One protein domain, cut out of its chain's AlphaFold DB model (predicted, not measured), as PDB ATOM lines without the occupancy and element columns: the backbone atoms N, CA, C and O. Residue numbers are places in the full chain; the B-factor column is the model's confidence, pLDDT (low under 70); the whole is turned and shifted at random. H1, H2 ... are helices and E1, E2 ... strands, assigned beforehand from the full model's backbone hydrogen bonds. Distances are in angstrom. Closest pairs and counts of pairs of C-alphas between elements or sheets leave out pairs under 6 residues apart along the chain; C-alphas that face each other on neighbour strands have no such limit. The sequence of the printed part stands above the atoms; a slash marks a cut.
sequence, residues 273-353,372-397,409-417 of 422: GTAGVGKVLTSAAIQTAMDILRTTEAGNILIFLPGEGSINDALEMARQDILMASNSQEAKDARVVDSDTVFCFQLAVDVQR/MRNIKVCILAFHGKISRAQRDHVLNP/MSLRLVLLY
ATOM      1  N   GLY A 273       2.626  32.411 -25.395       83.38
ATOM      2  CA  GLY A 273       2.009  31.224 -24.807       83.38
ATOM      3  C   GLY A 273       1.046  30.505 -25.764       83.38
ATOM      4  O   GLY A 273       0.624  31.036 -26.790       83.38
ATOM      5  N   THR A 274       0.636  29.282 -25.419       77.25
ATOM      6  CA  THR A 274      -0.237  28.442 -26.269       77.25
ATOM      7  C   THR A 274      -1.565  29.121 -26.627       77.25
ATOM      8  O   THR A 274      -2.027  29.028 -27.762       77.25
ATOM      9  N   ALA A 275      -2.168  29.854 -25.685       75.44
ATOM     10  CA  ALA A 275      -3.399  30.602 -25.939       75.44
ATOM     11  C   ALA A 275      -3.178  31.815 -26.866       75.44
ATOM     12  O   ALA A 275      -4.066  32.165 -27.645       75.44
ATOM     13  N   GLY A 276      -2.000  32.447 -26.812       81.12
ATOM     14  CA  GLY A 276      -1.656  33.579 -27.671       81.12
ATOM     15  C   GLY A 276      -1.394  33.174 -29.118       81.12
ATOM     16  O   GLY A 276      -1.781  33.913 -30.020       81.12
ATOM     17  N   VAL A 277      -0.858  31.968 -29.354       83.69
ATOM     18  CA  VAL A 277      -0.680  31.418 -30.713       83.69
ATOM     19  C   VAL A 277      -2.002  31.430 -31.481       83.69
ATOM     20  O   VAL A 277      -2.071  31.946 -32.595       83.69
ATOM     21  N   GLY A 278      -3.076  30.929 -30.861       82.75
ATOM     22  CA  GLY A 278      -4.401  30.897 -31.482       82.75
ATOM     23  C   GLY A 278      -4.918  32.288 -31.862       82.75
ATOM     24  O   GLY A 278      -5.492  32.451 -32.938       82.75
ATOM     25  N   LYS A 279      -4.670  33.302 -31.026       83.38
ATOM     26  CA  LYS A 279      -5.078  34.689 -31.298       83.38
ATOM     27  C   LYS A 279      -4.306  35.305 -32.462       83.38
ATOM     28  O   LYS A 279      -4.927  35.905 -33.335       83.38
ATOM     29  N   VAL A 280      -2.984  35.119 -32.506       87.06
ATOM     30  CA  VAL A 280      -2.144  35.633 -33.602       87.06
ATOM     31  C   VAL A 280      -2.558  35.008 -34.934       87.06
ATOM     32  O   VAL A 280      -2.780  35.729 -35.904       87.06
ATOM     33  N   LEU A 281      -2.759  33.686 -34.968       87.88
ATOM     34  CA  LEU A 281      -3.211  32.984 -36.173       87.88
ATOM     35  C   LEU A 281      -4.622  33.406 -36.601       87.88
ATOM     36  O   LEU A 281      -4.869  33.592 -37.789       87.88
ATOM     37  N   THR A 282      -5.536  33.602 -35.644       88.62
ATOM     38  CA  THR A 282      -6.893  34.096 -35.925       88.62
ATOM     39  C   THR A 282      -6.844  35.490 -36.551       88.62
ATOM     40  O   THR A 282      -7.468  35.720 -37.584       88.62
ATOM     41  N   SER A 283      -6.054  36.402 -35.978       87.81
ATOM     42  CA  SER A 283      -5.879  37.755 -36.512       87.81
ATOM     43  C   SER A 283      -5.277  37.736 -37.923       87.81
ATOM     44  O   SER A 283      -5.830  38.352 -38.832       87.81
ATOM     45  N   ALA A 284      -4.218  36.951 -38.145       89.75
ATOM     46  CA  ALA A 284      -3.589  36.815 -39.457       89.75
ATOM     47  C   ALA A 284      -4.540  36.225 -40.518       89.75
ATOM     48  O   ALA A 284      -4.538  36.665 -41.673       89.75
ATOM     49  N   ALA A 285      -5.380  35.256 -40.139       90.00
ATOM     50  CA  ALA A 285      -6.387  34.672 -41.024       90.00
ATOM     51  C   ALA A 285      -7.451  35.702 -41.435       90.00
ATOM     52  O   ALA A 285      -7.814  35.775 -42.611       90.00
ATOM     53  N   ILE A 286      -7.913  36.526 -40.491       88.56
ATOM     54  CA  ILE A 286      -8.899  37.578 -40.764       88.56
ATOM     55  C   ILE A 286      -8.304  38.682 -41.632       88.56
ATOM     56  O   ILE A 286      -8.920  39.044 -42.629       88.56
ATOM     57  N   GLN A 287      -7.083  39.135 -41.345       87.94
ATOM     58  CA  GLN A 287      -6.375  40.098 -42.193       87.94
ATOM     59  C   GLN A 287      -6.241  39.589 -43.633       87.94
ATOM     60  O   GLN A 287      -6.613  40.286 -44.573       87.94
ATOM     61  N   THR A 288      -5.814  38.334 -43.803       90.12
ATOM     62  CA  THR A 288      -5.686  37.708 -45.129       90.12
ATOM     63  C   THR A 288      -7.028  37.678 -45.864       90.12
ATOM     64  O   THR A 288      -7.106  38.026 -47.040       90.12
ATOM     65  N   ALA A 289      -8.114  37.310 -45.181       88.50
ATOM     66  CA  ALA A 289      -9.436  37.311 -45.794       88.50
ATOM     67  C   ALA A 289      -9.929  38.717 -46.153       88.50
ATOM     68  O   ALA A 289     -10.530  38.894 -47.212       88.50
ATOM     69  N   MET A 290      -9.648  39.717 -45.319       82.94
ATOM     70  CA  MET A 290      -9.963  41.114 -45.612       82.94
ATOM     71  C   MET A 290      -9.197  41.623 -46.835       82.94
ATOM     72  O   MET A 290      -9.777  42.307 -47.679       82.94
ATOM     73  N   ASP A 291      -7.931  41.245 -46.990       85.12
ATOM     74  CA  ASP A 291      -7.131  41.598 -48.165       85.12
ATOM     75  C   ASP A 291      -7.651  40.924 -49.444       85.12
ATOM     76  O   ASP A 291      -7.741  41.570 -50.494       85.12
ATOM     77  N   ILE A 292      -8.102  39.667 -49.355       85.38
ATOM     78  CA  ILE A 292      -8.781  38.973 -50.461       85.38
ATOM     79  C   ILE A 292     -10.097  39.680 -50.818       85.38
ATOM     80  O   ILE A 292     -10.356  39.934 -51.996       85.38
ATOM     81  N   LEU A 293     -10.923  40.050 -49.832       80.31
ATOM     82  CA  LEU A 293     -12.192  40.761 -50.064       80.31
ATOM     83  C   LEU A 293     -11.988  42.123 -50.740       80.31
ATOM     84  O   LEU A 293     -12.815  42.530 -51.550       80.31
ATOM     85  N   ARG A 294     -10.888  42.821 -50.431       77.38
ATOM     86  CA  ARG A 294     -10.536  44.115 -51.041       77.38
ATOM     87  C   ARG A 294     -10.005  44.003 -52.470       77.38
ATOM     88  O   ARG A 294      -9.907  45.024 -53.146       77.38
ATOM     89  N   THR A 295      -9.639  42.803 -52.916       76.25
ATOM     90  CA  THR A 295      -9.012  42.565 -54.227       76.25
ATOM     91  C   THR A 295      -9.839  41.668 -55.149       76.25
ATOM     92  O   THR A 295      -9.538  41.574 -56.337       76.25
ATOM     93  N   THR A 296     -10.902  41.045 -54.635       75.62
ATOM     94  CA  THR A 296     -11.738  40.081 -55.362       75.62
ATOM     95  C   THR A 296     -13.163  40.612 -55.530       75.62
ATOM     96  O   THR A 296     -13.709  41.216 -54.618       75.62
ATOM     97  N   GLU A 297     -13.800  40.367 -56.682       67.56
ATOM     98  CA  GLU A 297     -15.181  40.820 -56.951       67.56
ATOM     99  C   GLU A 297     -16.253  39.736 -56.717       67.56
ATOM    100  O   GLU A 297     -17.427  40.053 -56.516       67.56
ATOM    101  N   ALA A 298     -15.881  38.451 -56.762       71.50
ATOM    102  CA  ALA A 298     -16.809  37.324 -56.652       71.50
ATOM    103  C   ALA A 298     -16.173  36.095 -55.978       71.50
ATOM    104  O   ALA A 298     -14.976  35.859 -56.103       71.50
ATOM    105  N   GLY A 299     -16.990  35.291 -55.291       77.00
ATOM    106  CA  GLY A 299     -16.544  34.110 -54.549       77.00
ATOM    107  C   GLY A 299     -16.980  34.103 -53.082       77.00
ATOM    108  O   GLY A 299     -17.572  35.051 -52.573       77.00
ATOM    109  N   ASN A 300     -16.704  32.996 -52.397       82.94
ATOM    110  CA  ASN A 300     -16.868  32.888 -50.951       82.94
ATOM    111  C   ASN A 300     -15.517  32.514 -50.341       82.94
ATOM    112  O   ASN A 300     -14.773  31.732 -50.932       82.94
ATOM    113  N   ILE A 301     -15.226  33.037 -49.158       86.12
ATOM    114  CA  ILE A 301     -14.041  32.719 -48.369       86.12
ATOM    115  C   ILE A 301     -14.482  31.811 -47.226       86.12
ATOM    116  O   ILE A 301     -15.451  32.117 -46.536       86.12
ATOM    117  N   LEU A 302     -13.776  30.702 -47.025       88.25
ATOM    118  CA  LEU A 302     -13.977  29.793 -45.900       88.25
ATOM    119  C   LEU A 302     -12.734  29.841 -45.009       88.25
ATOM    120  O   LEU A 302     -11.649  29.484 -45.461       88.25
ATOM    121  N   ILE A 303     -12.894  30.270 -43.757       89.38
ATOM    122  CA  ILE A 303     -11.819  30.304 -42.759       89.38
ATOM    123  C   ILE A 303     -12.037  29.180 -41.754       89.38
ATOM    124  O   ILE A 303     -13.104  29.090 -41.147       89.38
ATOM    125  N   PHE A 304     -11.006  28.365 -41.537       89.06
ATOM    126  CA  PHE A 304     -10.977  27.379 -40.462       89.06
ATOM    127  C   PHE A 304     -10.337  27.982 -39.210       89.06
ATOM    128  O   PHE A 304      -9.181  28.399 -39.238       89.06
ATOM    129  N   LEU A 305     -11.089  28.020 -38.114       87.56
ATOM    130  CA  LEU A 305     -10.655  28.540 -36.816       87.56
ATOM    131  C   LEU A 305     -10.686  27.430 -35.761       87.56
ATOM    132  O   LEU A 305     -11.461  26.492 -35.917       87.56
ATOM    133  N   PRO A 306      -9.870  27.503 -34.694       81.44
ATOM    134  CA  PRO A 306      -9.653  26.389 -33.765       81.44
ATOM    135  C   PRO A 306     -10.734  26.218 -32.691       81.44
ATOM    136  O   PRO A 306     -10.661  25.272 -31.908       81.44
ATOM    137  N   GLY A 307     -11.714  27.119 -32.604       82.31
ATOM    138  CA  GLY A 307     -12.697  27.096 -31.527       82.31
ATOM    139  C   GLY A 307     -13.826  28.102 -31.705       82.31
ATOM    140  O   GLY A 307     -13.718  29.043 -32.484       82.31
ATOM    141  N   GLU A 308     -14.888  27.932 -30.919       81.88
ATOM    142  CA  GLU A 308     -15.981  28.911 -30.810       81.88
ATOM    143  C   GLU A 308     -15.476  30.283 -30.355       81.88
ATOM    144  O   GLU A 308     -15.810  31.282 -30.980       81.88
ATOM    145  N   GLY A 309     -14.629  30.333 -29.317       82.81
ATOM    146  CA  GLY A 309     -14.042  31.593 -28.851       82.81
ATOM    147  C   GLY A 309     -13.290  32.314 -29.970       82.81
ATOM    148  O   GLY A 309     -13.525  33.489 -30.208       82.81
ATOM    149  N   SER A 310     -12.487  31.579 -30.746       84.81
ATOM    150  CA  SER A 310     -11.767  32.137 -31.895       84.81
ATOM    151  C   SER A 310     -12.688  32.582 -33.030       84.81
ATOM    152  O   SER A 310     -12.370  33.561 -33.692       84.81
ATOM    153  N   ILE A 311     -13.819  31.902 -33.264       85.75
ATOM    154  CA  ILE A 311     -14.828  32.370 -34.228       85.75
ATOM    155  C   ILE A 311     -15.437  33.690 -33.777       85.75
ATOM    156  O   ILE A 311     -15.560  34.597 -34.592       85.75
ATOM    157  N   ASN A 312     -15.817  33.799 -32.505       83.88
ATOM    158  CA  ASN A 312     -16.431  35.016 -31.985       83.88
ATOM    159  C   ASN A 312     -15.433  36.182 -32.008       83.88
ATOM    160  O   ASN A 312     -15.776  37.266 -32.474       83.88
ATOM    161  N   ASP A 313     -14.183  35.932 -31.610       85.56
ATOM    162  CA  ASP A 313     -13.090  36.904 -31.711       85.56
ATOM    163  C   ASP A 313     -12.878  37.349 -33.171       85.56
ATOM    164  O   ASP A 313     -12.747  38.537 -33.455       85.56
ATOM    165  N   ALA A 314     -12.875  36.402 -34.115       87.56
ATOM    166  CA  ALA A 314     -12.748  36.678 -35.543       87.56
ATOM    167  C   ALA A 314     -13.926  37.480 -36.111       87.56
ATOM    168  O   ALA A 314     -13.718  38.360 -36.947       87.56
ATOM    169  N   LEU A 315     -15.151  37.181 -35.673       84.31
ATOM    170  CA  LEU A 315     -16.359  37.893 -36.077       84.31
ATOM    171  C   LEU A 315     -16.280  39.361 -35.646       84.31
ATOM    172  O   LEU A 315     -16.534  40.249 -36.459       84.31
ATOM    173  N   GLU A 316     -15.880  39.606 -34.398       83.69
ATOM    174  CA  GLU A 316     -15.738  40.956 -33.852       83.69
ATOM    175  C   GLU A 316     -14.580  41.718 -34.513       83.69
ATOM    176  O   GLU A 316     -14.758  42.865 -34.920       83.69
ATOM    177  N   MET A 317     -13.424  41.075 -34.720       85.06
ATOM    178  CA  MET A 317     -12.296  41.675 -35.447       85.06
ATOM    179  C   MET A 317     -12.689  42.080 -36.869       85.06
ATOM    180  O   MET A 317     -12.468  43.220 -37.272       85.06
ATOM    181  N   ALA A 318     -13.322  41.174 -37.620       82.69
ATOM    182  CA  ALA A 318     -13.768  41.480 -38.970       82.69
ATOM    183  C   ALA A 318     -14.779  42.638 -38.954       82.69
ATOM    184  O   ALA A 318     -14.641  43.593 -39.717       82.69
ATOM    185  N   ARG A 319     -15.755  42.611 -38.037       78.94
ATOM    186  CA  ARG A 319     -16.736  43.692 -37.870       78.94
ATOM    187  C   ARG A 319     -16.062  45.051 -37.656       78.94
ATOM    188  O   ARG A 319     -16.471  46.022 -38.294       78.94
ATOM    189  N   GLN A 320     -15.047  45.123 -36.798       80.44
ATOM    190  CA  GLN A 320     -14.304  46.357 -36.529       80.44
ATOM    191  C   GLN A 320     -13.522  46.837 -37.757       80.44
ATOM    192  O   GLN A 320     -13.678  47.994 -38.151       80.44
ATOM    193  N   ASP A 321     -12.767  45.955 -38.417       77.56
ATOM    194  CA  ASP A 321     -11.994  46.288 -39.625       77.56
ATOM    195  C   ASP A 321     -12.881  46.839 -40.748       77.56
ATOM    196  O   ASP A 321     -12.501  47.744 -41.494       77.56
ATOM    197  N   ILE A 322     -14.085  46.293 -40.862       71.12
ATOM    198  CA  ILE A 322     -15.075  46.679 -41.861       71.12
ATOM    199  C   ILE A 322     -15.703  48.030 -41.534       71.12
ATOM    200  O   ILE A 322     -15.809  48.876 -42.420       71.12
ATOM    201  N   LEU A 323     -16.088  48.253 -40.275       71.69
ATOM    202  CA  LEU A 323     -16.623  49.539 -39.823       71.69
ATOM    203  C   LEU A 323     -15.615  50.673 -40.032       71.69
ATOM    204  O   LEU A 323     -16.016  51.773 -40.397       71.69
ATOM    205  N   MET A 324     -14.324  50.394 -39.846       72.25
ATOM    206  CA  MET A 324     -13.249  51.350 -40.119       72.25
ATOM    207  C   MET A 324     -13.033  51.597 -41.621       72.25
ATOM    208  O   MET A 324     -12.570  52.669 -42.003       72.25
ATOM    209  N   ALA A 325     -13.350  50.619 -42.478       65.12
ATOM    210  CA  ALA A 325     -13.173  50.712 -43.928       65.12
ATOM    211  C   ALA A 325     -14.360  51.360 -44.663       65.12
ATOM    212  O   ALA A 325     -14.184  51.887 -45.762       65.12
ATOM    213  N   SER A 326     -15.567  51.327 -44.095       61.47
ATOM    214  CA  SER A 326     -16.734  52.016 -44.649       61.47
ATOM    215  C   SER A 326     -16.676  53.520 -44.360       61.47
ATOM    216  O   SER A 326     -16.566  53.935 -43.208       61.47
ATOM    217  N   ASN A 327     -16.823  54.365 -45.389       56.31
ATOM    218  CA  ASN A 327     -17.025  55.801 -45.176       56.31
ATOM    219  C   ASN A 327     -18.262  56.015 -44.283       56.31
ATOM    220  O   ASN A 327     -19.286  55.348 -44.441       56.31
ATOM    221  N   SER A 328     -18.192  56.977 -43.363       50.53
ATOM    222  CA  SER A 328     -19.145  57.206 -42.262       50.53
ATOM    223  C   SER A 328     -20.626  57.403 -42.653       50.53
ATOM    224  O   SER A 328     -21.493  57.407 -41.778       50.53
ATOM    225  N   GLN A 329     -20.951  57.551 -43.942       45.06
ATOM    226  CA  GLN A 329     -22.329  57.571 -44.457       45.06
ATOM    227  C   GLN A 329     -22.843  56.201 -44.950       45.06
ATOM    228  O   GLN A 329     -24.039  55.955 -44.822       45.06
ATOM    229  N   GLU A 330     -21.984  55.294 -45.434       44.31
ATOM    230  CA  GLU A 330     -22.364  53.962 -45.957       44.31
ATOM    231  C   GLU A 330     -22.491  52.898 -44.850       44.31
ATOM    232  O   GLU A 330     -23.246  51.936 -44.986       44.31
ATOM    233  N   ALA A 331     -21.844  53.111 -43.696       45.88
ATOM    234  CA  ALA A 331     -21.983  52.261 -42.505       45.88
ATOM    235  C   ALA A 331     -23.427  52.199 -41.952       45.88
ATOM    236  O   ALA A 331     -23.760  51.299 -41.181       45.88
ATOM    237  N   LYS A 332     -24.304  53.134 -42.355       42.12
ATOM    238  CA  LYS A 332     -25.710  53.204 -41.919       42.12
ATOM    239  C   LYS A 332     -26.612  52.121 -42.526       42.12
ATOM    240  O   LYS A 332     -27.667  51.858 -41.959       42.12
ATOM    241  N   ASP A 333     -26.191  51.465 -43.611       41.25
ATOM    242  CA  ASP A 333     -26.942  50.377 -44.265       41.25
ATOM    243  C   ASP A 333     -26.511  48.966 -43.817       41.25
ATOM    244  O   ASP A 333     -26.988  47.958 -44.357       41.25
ATOM    245  N   ALA A 334     -25.635  48.859 -42.808       47.47
ATOM    246  CA  ALA A 334     -25.301  47.589 -42.170       47.47
ATOM    247  C   ALA A 334     -26.540  47.019 -41.459       47.47
ATOM    248  O   ALA A 334     -26.848  47.338 -40.311       47.47
ATOM    249  N   ARG A 335     -27.282  46.157 -42.158       49.44
ATOM    250  CA  ARG A 335     -28.372  45.393 -41.554       49.44
ATOM    251  C   ARG A 335     -27.765  44.256 -40.744       49.44
ATOM    252  O   ARG A 335     -27.378  43.227 -41.298       49.44
ATOM    253  N   VAL A 336     -27.711  44.443 -39.429       49.53
ATOM    254  CA  VAL A 336     -27.544  43.341 -38.480       49.53
ATOM    255  C   VAL A 336     -28.810  42.495 -38.573       49.53
ATOM    256  O   VAL A 336     -29.878  42.920 -38.140       49.53
ATOM    257  N   VAL A 337     -28.715  41.344 -39.237       50.44
ATOM    258  CA  VAL A 337     -29.845  40.412 -39.373       50.44
ATOM    259  C   VAL A 337     -29.975  39.572 -38.102       50.44
ATOM    260  O   VAL A 337     -31.090  39.268 -37.692       50.44
ATOM    261  N   ASP A 338     -28.843  39.249 -37.468       55.53
ATOM    262  CA  ASP A 338     -28.751  38.531 -36.196       55.53
ATOM    263  C   ASP A 338     -27.360  38.794 -35.587       55.53
ATOM    264  O   ASP A 338     -26.350  38.504 -36.234       55.53
ATOM    265  N   SER A 339     -27.291  39.403 -34.396       52.81
ATOM    266  CA  SER A 339     -26.064  40.015 -33.845       52.81
ATOM    267  C   SER A 339     -24.896  39.049 -33.671       52.81
ATOM    268  O   SER A 339     -23.748  39.488 -33.718       52.81
ATOM    269  N   ASP A 340     -25.192  37.757 -33.528       58.94
ATOM    270  CA  ASP A 340     -24.214  36.771 -33.063       58.94
ATOM    271  C   ASP A 340     -23.804  35.776 -34.158       58.94
ATOM    272  O   ASP A 340     -22.879  34.992 -33.963       58.94
ATOM    273  N   THR A 341     -24.480  35.776 -35.317       62.31
ATOM    274  CA  THR A 341     -24.252  34.737 -36.343       62.31
ATOM    275  C   THR A 341     -24.111  35.265 -37.766       62.31
ATOM    276  O   THR A 341     -23.386  34.662 -38.562       62.31
ATOM    277  N   VAL A 342     -24.794  36.362 -38.119       65.50
ATOM    278  CA  VAL A 342     -24.845  36.860 -39.501       65.50
ATOM    279  C   VAL A 342     -24.724  38.376 -39.537       65.50
ATOM    280  O   VAL A 342     -25.633  39.105 -39.136       65.50
ATOM    281  N   PHE A 343     -23.633  38.854 -40.126       68.38
ATOM    282  CA  PHE A 343     -23.376  40.282 -40.289       68.38
ATOM    283  C   PHE A 343     -23.192  40.634 -41.767       68.38
ATOM    284  O   PHE A 343     -22.281  40.117 -42.404       68.38
ATOM    285  N   CYS A 344     -24.041  41.505 -42.327       66.81
ATOM    286  CA  CYS A 344     -23.959  41.917 -43.733       66.81
ATOM    287  C   CYS A 344     -23.776  43.435 -43.882       66.81
ATOM    288  O   CYS A 344     -24.463  44.215 -43.225       66.81
ATOM    289  N   PHE A 345     -22.916  43.851 -44.811       66.88
ATOM    290  CA  PHE A 345     -22.559  45.255 -45.050       66.88
ATOM    291  C   PHE A 345     -22.153  45.497 -46.515       66.88
ATOM    292  O   PHE A 345     -22.031  44.549 -47.297       66.88
ATOM    293  N   GLN A 346     -21.969  46.766 -46.897       65.75
ATOM    294  CA  GLN A 346     -21.408  47.155 -48.194       65.75
ATOM    295  C   GLN A 346     -19.938  47.568 -48.051       65.75
ATOM    296  O   GLN A 346     -19.587  48.295 -47.127       65.75
ATOM    297  N   LEU A 347     -19.087  47.097 -48.964       66.50
ATOM    298  CA  LEU A 347     -17.650  47.375 -48.989       66.50
ATOM    299  C   LEU A 347     -17.243  47.939 -50.349       66.50
ATOM    300  O   LEU A 347     -17.584  47.353 -51.374       66.50
ATOM    301  N   ALA A 348     -16.479  49.031 -50.358       64.88
ATOM    302  CA  ALA A 348     -15.845  49.543 -51.568       64.88
ATOM    303  C   ALA A 348     -14.568  48.742 -51.885       64.88
ATOM    304  O   ALA A 348     -13.697  48.574 -51.033       64.88
ATOM    305  N   VAL A 349     -14.455  48.253 -53.119       62.34
ATOM    306  CA  VAL A 349     -13.359  47.399 -53.607       62.34
ATOM    307  C   VAL A 349     -12.626  48.118 -54.731       62.34
ATOM    308  O   VAL A 349     -13.262  48.710 -55.611       62.34
ATOM    309  N   ASP A 350     -11.292  48.056 -54.713       62.56
ATOM    310  CA  ASP A 350     -10.447  48.577 -55.789       62.56
ATOM    311  C   ASP A 350     -10.149  47.471 -56.812       62.56
ATOM    312  O   ASP A 350      -9.442  46.500 -56.547       62.56
ATOM    313  N   VAL A 351     -10.704  47.632 -58.009       56.28
ATOM    314  CA  VAL A 351     -10.743  46.597 -59.049       56.28
ATOM    315  C   VAL A 351      -9.398  46.437 -59.782       56.28
ATOM    316  O   VAL A 351      -9.202  45.471 -60.514       56.28
ATOM    317  N   GLN A 352      -8.426  47.343 -59.609       54.06
ATOM    318  CA  GLN A 352      -7.215  47.351 -60.454       54.06
ATOM    319  C   GLN A 352      -6.048  46.467 -59.975       54.06
ATOM    320  O   GLN A 352      -5.008  46.430 -60.638       54.06
ATOM    321  N   ARG A 353      -6.192  45.719 -58.870       46.81
ATOM    322  CA  ARG A 353      -5.139  44.803 -58.373       46.81
ATOM    323  C   ARG A 353      -5.245  43.347 -58.852       46.81
ATOM    324  O   ARG A 353      -4.327  42.583 -58.589       46.81
ATOM    325  N   MET A 372     -13.567  52.368 -58.134       63.69
ATOM    326  CA  MET A 372     -14.145  51.712 -56.957       63.69
ATOM    327  C   MET A 372     -15.524  51.125 -57.275       63.69
ATOM    328  O   MET A 372     -16.321  51.738 -57.993       63.69
ATOM    329  N   ARG A 373     -15.809  49.934 -56.740       66.44
ATOM    330  CA  ARG A 373     -17.131  49.289 -56.793       66.44
ATOM    331  C   ARG A 373     -17.586  48.890 -55.395       66.44
ATOM    332  O   ARG A 373     -16.796  48.329 -54.647       66.44
ATOM    333  N   ASN A 374     -18.864  49.097 -55.088       68.81
ATOM    334  CA  ASN A 374     -19.458  48.636 -53.836       68.81
ATOM    335  C   ASN A 374     -19.977  47.201 -54.000       68.81
ATOM    336  O   ASN A 374     -20.803  46.928 -54.874       68.81
ATOM    337  N   ILE A 375     -19.506  46.290 -53.153       70.38
ATOM    338  CA  ILE A 375     -19.982  44.906 -53.056       70.38
ATOM    339  C   ILE A 375     -20.732  44.697 -51.745       70.38
ATOM    340  O   ILE A 375     -20.459  45.366 -50.751       70.38
ATOM    341  N   LYS A 376     -21.650  43.728 -51.713       73.56
ATOM    342  CA  LYS A 376     -22.262  43.286 -50.456       73.56
ATOM    343  C   LYS A 376     -21.448  42.131 -49.890       73.56
ATOM    344  O   LYS A 376     -21.281  41.120 -50.567       73.56
ATOM    345  N   VAL A 377     -20.996  42.256 -48.651       75.00
ATOM    346  CA  VAL A 377     -20.281  41.198 -47.937       75.00
ATOM    347  C   VAL A 377     -21.140  40.711 -46.779       75.00
ATOM    348  O   VAL A 377     -21.754  41.519 -46.084       75.00
ATOM    349  N   CYS A 378     -21.199  39.396 -46.573       76.81
ATOM    350  CA  CYS A 378     -21.827  38.796 -45.396       76.81
ATOM    351  C   CYS A 378     -20.844  37.874 -44.671       76.81
ATOM    352  O   CYS A 378     -20.255  36.997 -45.302       76.81
ATOM    353  N   ILE A 379     -20.706  38.056 -43.359       80.00
ATOM    354  CA  ILE A 379     -19.910  37.214 -42.466       80.00
ATOM    355  C   ILE A 379     -20.840  36.258 -41.736       80.00
ATOM    356  O   ILE A 379     -21.874  36.674 -41.211       80.00
ATOM    357  N   LEU A 380     -20.476  34.980 -41.738       80.81
ATOM    358  CA  LEU A 380     -21.290  33.880 -41.243       80.81
ATOM    359  C   LEU A 380     -20.472  33.045 -40.257       80.81
ATOM    360  O   LEU A 380     -19.461  32.466 -40.650       80.81
ATOM    361  N   ALA A 381     -20.914  32.955 -39.004       81.94
ATOM    362  CA  ALA A 381     -20.304  32.085 -38.001       81.94
ATOM    363  C   ALA A 381     -20.934  30.680 -38.030       81.94
ATOM    364  O   ALA A 381     -22.155  30.530 -37.998       81.94
ATOM    365  N   PHE A 382     -20.107  29.633 -38.069       79.44
ATOM    366  CA  PHE A 382     -20.555  28.240 -38.070       79.44
ATOM    367  C   PHE A 382     -19.852  27.413 -36.981       79.44
ATOM    368  O   PHE A 382     -18.697  27.008 -37.133       79.44
ATOM    369  N   HIS A 383     -20.571  27.126 -35.887       77.12
ATOM    370  CA  HIS A 383     -20.109  26.276 -34.778       77.12
ATOM    371  C   HIS A 383     -21.254  25.492 -34.110       77.12
ATOM    372  O   HIS A 383     -22.435  25.694 -34.385       77.12
ATOM    373  N   GLY A 384     -20.910  24.564 -33.210       66.31
ATOM    374  CA  GLY A 384     -21.852  23.602 -32.622       66.31
ATOM    375  C   GLY A 384     -22.996  24.190 -31.783       66.31
ATOM    376  O   GLY A 384     -24.003  23.506 -31.606       66.31
ATOM    377  N   LYS A 385     -22.884  25.436 -31.300       69.69
ATOM    378  CA  LYS A 385     -23.902  26.069 -30.441       69.69
ATOM    379  C   LYS A 385     -24.955  26.890 -31.188       69.69
ATOM    380  O   LYS A 385     -25.964  27.229 -30.581       69.69
ATOM    381  N   ILE A 386     -24.776  27.167 -32.482       71.81
ATOM    382  CA  ILE A 386     -25.796  27.898 -33.248       71.81
ATOM    383  C   ILE A 386     -27.034  27.020 -33.475       71.81
ATOM    384  O   ILE A 386     -26.933  25.794 -33.642       71.81
ATOM    385  N   SER A 387     -28.203  27.658 -33.490       67.81
ATOM    386  CA  SER A 387     -29.503  27.018 -33.688       67.81
ATOM    387  C   SER A 387     -29.634  26.390 -35.081       67.81
ATOM    388  O   SER A 387     -28.913  26.722 -36.023       67.81
ATOM    389  N   ARG A 388     -30.603  25.479 -35.245       63.94
ATOM    390  CA  ARG A 388     -30.885  24.845 -36.546       63.94
ATOM    391  C   ARG A 388     -31.246  25.874 -37.624       63.94
ATOM    392  O   ARG A 388     -30.725  25.779 -38.728       63.94
ATOM    393  N   ALA A 389     -32.061  26.872 -37.279       66.25
ATOM    394  CA  ALA A 389     -32.441  27.950 -38.191       66.25
ATOM    395  C   ALA A 389     -31.225  28.780 -38.642       66.25
ATOM    396  O   ALA A 389     -31.095  29.089 -39.822       66.25
ATOM    397  N   GLN A 390     -30.295  29.067 -37.726       68.88
ATOM    398  CA  GLN A 390     -29.041  29.757 -38.037       68.88
ATOM    399  C   GLN A 390     -28.136  28.925 -38.960       68.88
ATOM    400  O   GLN A 390     -27.625  29.454 -39.942       68.88
ATOM    401  N   ARG A 391     -27.989  27.610 -38.721       69.75
ATOM    402  CA  ARG A 391     -27.242  26.716 -39.639       69.75
ATOM    403  C   ARG A 391     -27.840  26.716 -41.037       69.75
ATOM    404  O   ARG A 391     -27.102  26.823 -42.014       69.75
ATOM    405  N   ASP A 392     -29.162  26.606 -41.121       65.25
ATOM    406  CA  ASP A 392     -29.873  26.625 -42.396       65.25
ATOM    407  C   ASP A 392     -29.679  27.966 -43.113       65.25
ATOM    408  O   ASP A 392     -29.535  27.971 -44.329       65.25
ATOM    409  N   HIS A 393     -29.573  29.083 -42.387       66.19
ATOM    410  CA  HIS A 393     -29.275  30.396 -42.963       66.19
ATOM    411  C   HIS A 393     -27.843  30.508 -43.509       66.19
ATOM    412  O   HIS A 393     -27.632  31.115 -44.558       66.19
ATOM    413  N   VAL A 394     -26.856  29.903 -42.836       66.25
ATOM    414  CA  VAL A 394     -25.465  29.844 -43.328       66.25
ATOM    415  C   VAL A 394     -25.373  29.007 -44.608       66.25
ATOM    416  O   VAL A 394     -24.688  29.395 -45.555       66.25
ATOM    417  N   LEU A 395     -26.075  27.870 -44.654       65.56
ATOM    418  CA  LEU A 395     -26.050  26.944 -45.790       65.56
ATOM    419  C   LEU A 395     -26.950  27.396 -46.954       65.56
ATOM    420  O   LEU A 395     -26.598  27.189 -48.114       65.56
ATOM    421  N   ASN A 396     -28.086  28.030 -46.654       60.62
ATOM    422  CA  ASN A 396     -29.114  28.474 -47.598       60.62
ATOM    423  C   ASN A 396     -29.559  29.918 -47.289       60.62
ATOM    424  O   ASN A 396     -30.690  30.141 -46.844       60.62
ATOM    425  N   PRO A 397     -28.702  30.925 -47.506       52.97
ATOM    426  CA  PRO A 397     -29.080  32.303 -47.224       52.97
ATOM    427  C   PRO A 397     -30.221  32.747 -48.149       52.97
ATOM    428  O   PRO A 397     -30.238  32.375 -49.329       52.97
ATOM    429  N   MET A 409     -23.549  41.174 -56.861       50.59
ATOM    430  CA  MET A 409     -22.310  40.475 -56.513       50.59
ATOM    431  C   MET A 409     -22.190  40.458 -54.986       50.59
ATOM    432  O   MET A 409     -21.860  41.468 -54.367       50.59
ATOM    433  N   SER A 410     -22.552  39.333 -54.369       60.25
ATOM    434  CA  SER A 410     -22.396  39.127 -52.931       60.25
ATOM    435  C   SER A 410     -21.169  38.258 -52.670       60.25
ATOM    436  O   SER A 410     -21.195  37.076 -53.024       60.25
ATOM    437  N   LEU A 411     -20.131  38.816 -52.046       65.00
ATOM    438  CA  LEU A 411     -19.049  38.029 -51.451       65.00
ATOM    439  C   LEU A 411     -19.489  37.540 -50.070       65.00
ATOM    440  O   LEU A 411     -20.237  38.221 -49.364       65.00
ATOM    441  N   ARG A 412     -19.040  36.356 -49.658       66.06
ATOM    442  CA  ARG A 412     -19.328  35.840 -48.310       66.06
ATOM    443  C   ARG A 412     -18.060  35.389 -47.623       66.06
ATOM    444  O   ARG A 412     -17.214  34.760 -48.249       66.06
ATOM    445  N   LEU A 413     -17.976  35.671 -46.333       73.00
ATOM    446  CA  LEU A 413     -16.926  35.215 -45.441       73.00
ATOM    447  C   LEU A 413     -17.538  34.227 -44.446       73.00
ATOM    448  O   LEU A 413     -18.348  34.604 -43.607       73.00
ATOM    449  N   VAL A 414     -17.188  32.953 -44.551       71.25
ATOM    450  CA  VAL A 414     -17.691  31.894 -43.673       71.25
ATOM    451  C   VAL A 414     -16.602  31.536 -42.671       71.25
ATOM    452  O   VAL A 414     -15.561  31.001 -43.044       71.25
ATOM    453  N   LEU A 415     -16.849  31.834 -41.398       74.25
ATOM    454  CA  LEU A 415     -16.003  31.467 -40.268       74.25
ATOM    455  C   LEU A 415     -16.460  30.111 -39.744       74.25
ATOM    456  O   LEU A 415     -17.593  29.966 -39.285       74.25
ATOM    457  N   LEU A 416     -15.593  29.110 -39.816       69.81
ATOM    458  CA  LEU A 416     -15.951  27.737 -39.506       69.81
ATOM    459  C   LEU A 416     -14.984  27.134 -38.493       69.81
ATOM    460  O   LEU A 416     -13.769  27.184 -38.651       69.81
ATOM    461  N   TYR A 417     -15.545  26.482 -37.484       58.56
ATOM    462  CA  TYR A 417     -14.809  25.614 -36.579       58.56
ATOM    463  C   TYR A 417     -15.431  24.233 -36.624       58.56
ATOM    464  O   TYR A 417     -16.649  24.056 -36.535       58.56
TER     465      TYR A 417
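What this domain is: This is residues 273 to 353, 372 to 397 and 409 to 417 of the 422 residues of the protein "Cytochrome b-c1 complex subunit Rieske-3" of Phytophthora nicotianae (UniProt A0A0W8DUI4). A strongly twisted five-stranded sheet has two long helices, H1 and H2, over one face and the short H4 over the other, and it curls round H1. The printed part has 116 residues, with four named helices and five named strands in the order H1 E1 H2 H3 E2 E3 E4 H4 E5. The sheet is mixed, E1 E5 E4 E3 E2 across, and the class is mixed. The whole is compact, with a radius of gyration of the C-alphas of 14.0 A and spans of 40 by 35 by 25 A.

How they stand to each other: H1, residues 273 to 295, touches residues 310 to 318 alone of H2, residues 308 to 325, at a steep tilt of 41 degrees, the same way; their closest C-alphas, Thr 282 and Ala 314, are 6.4 A apart. Edge strand E1, residues 300 to 304, is parallel to E5, residues 410 to 416, with N 301 and O 412 at 2.8 A. H3, residues 330 to 333, is on the sheet. E2, residues 336 to 338, and E3, residues 342 to 350, form a hairpin, with N 342 and O 338 at 3.3 A. E4, residues 372 to 382, is antiparallel to E3, with N 345 and O 377 at 2.9 A, and parallel to E5, with N 413 and O 378 at 2.8 A. H4, residues 388 to 395, is over E4; their closest C-alphas, Val 394 and Leu 380, are 6.2 A apart. Every O i to N i+4 pair is within hydrogen-bond range in H2 and H4, and 17 of 19 in H1; H3 is too short for one.

Where its parts are: H1 begins at C-alpha 273 (2.009, 31.224, -24.807) and measures 33.4 A, H2 25.6 A, E4 30.8 A. E5 ends at C-alpha 416 (-15.951, 27.737, -39.506).

The domain as a whole: Residues 354 to 371 and 398 to 408 are not printed, with C-alpha gaps of 11.4 A and 14.1 A. Mean pLDDT of the printed part is 71.8; residues 325 to 353 are among those under 70.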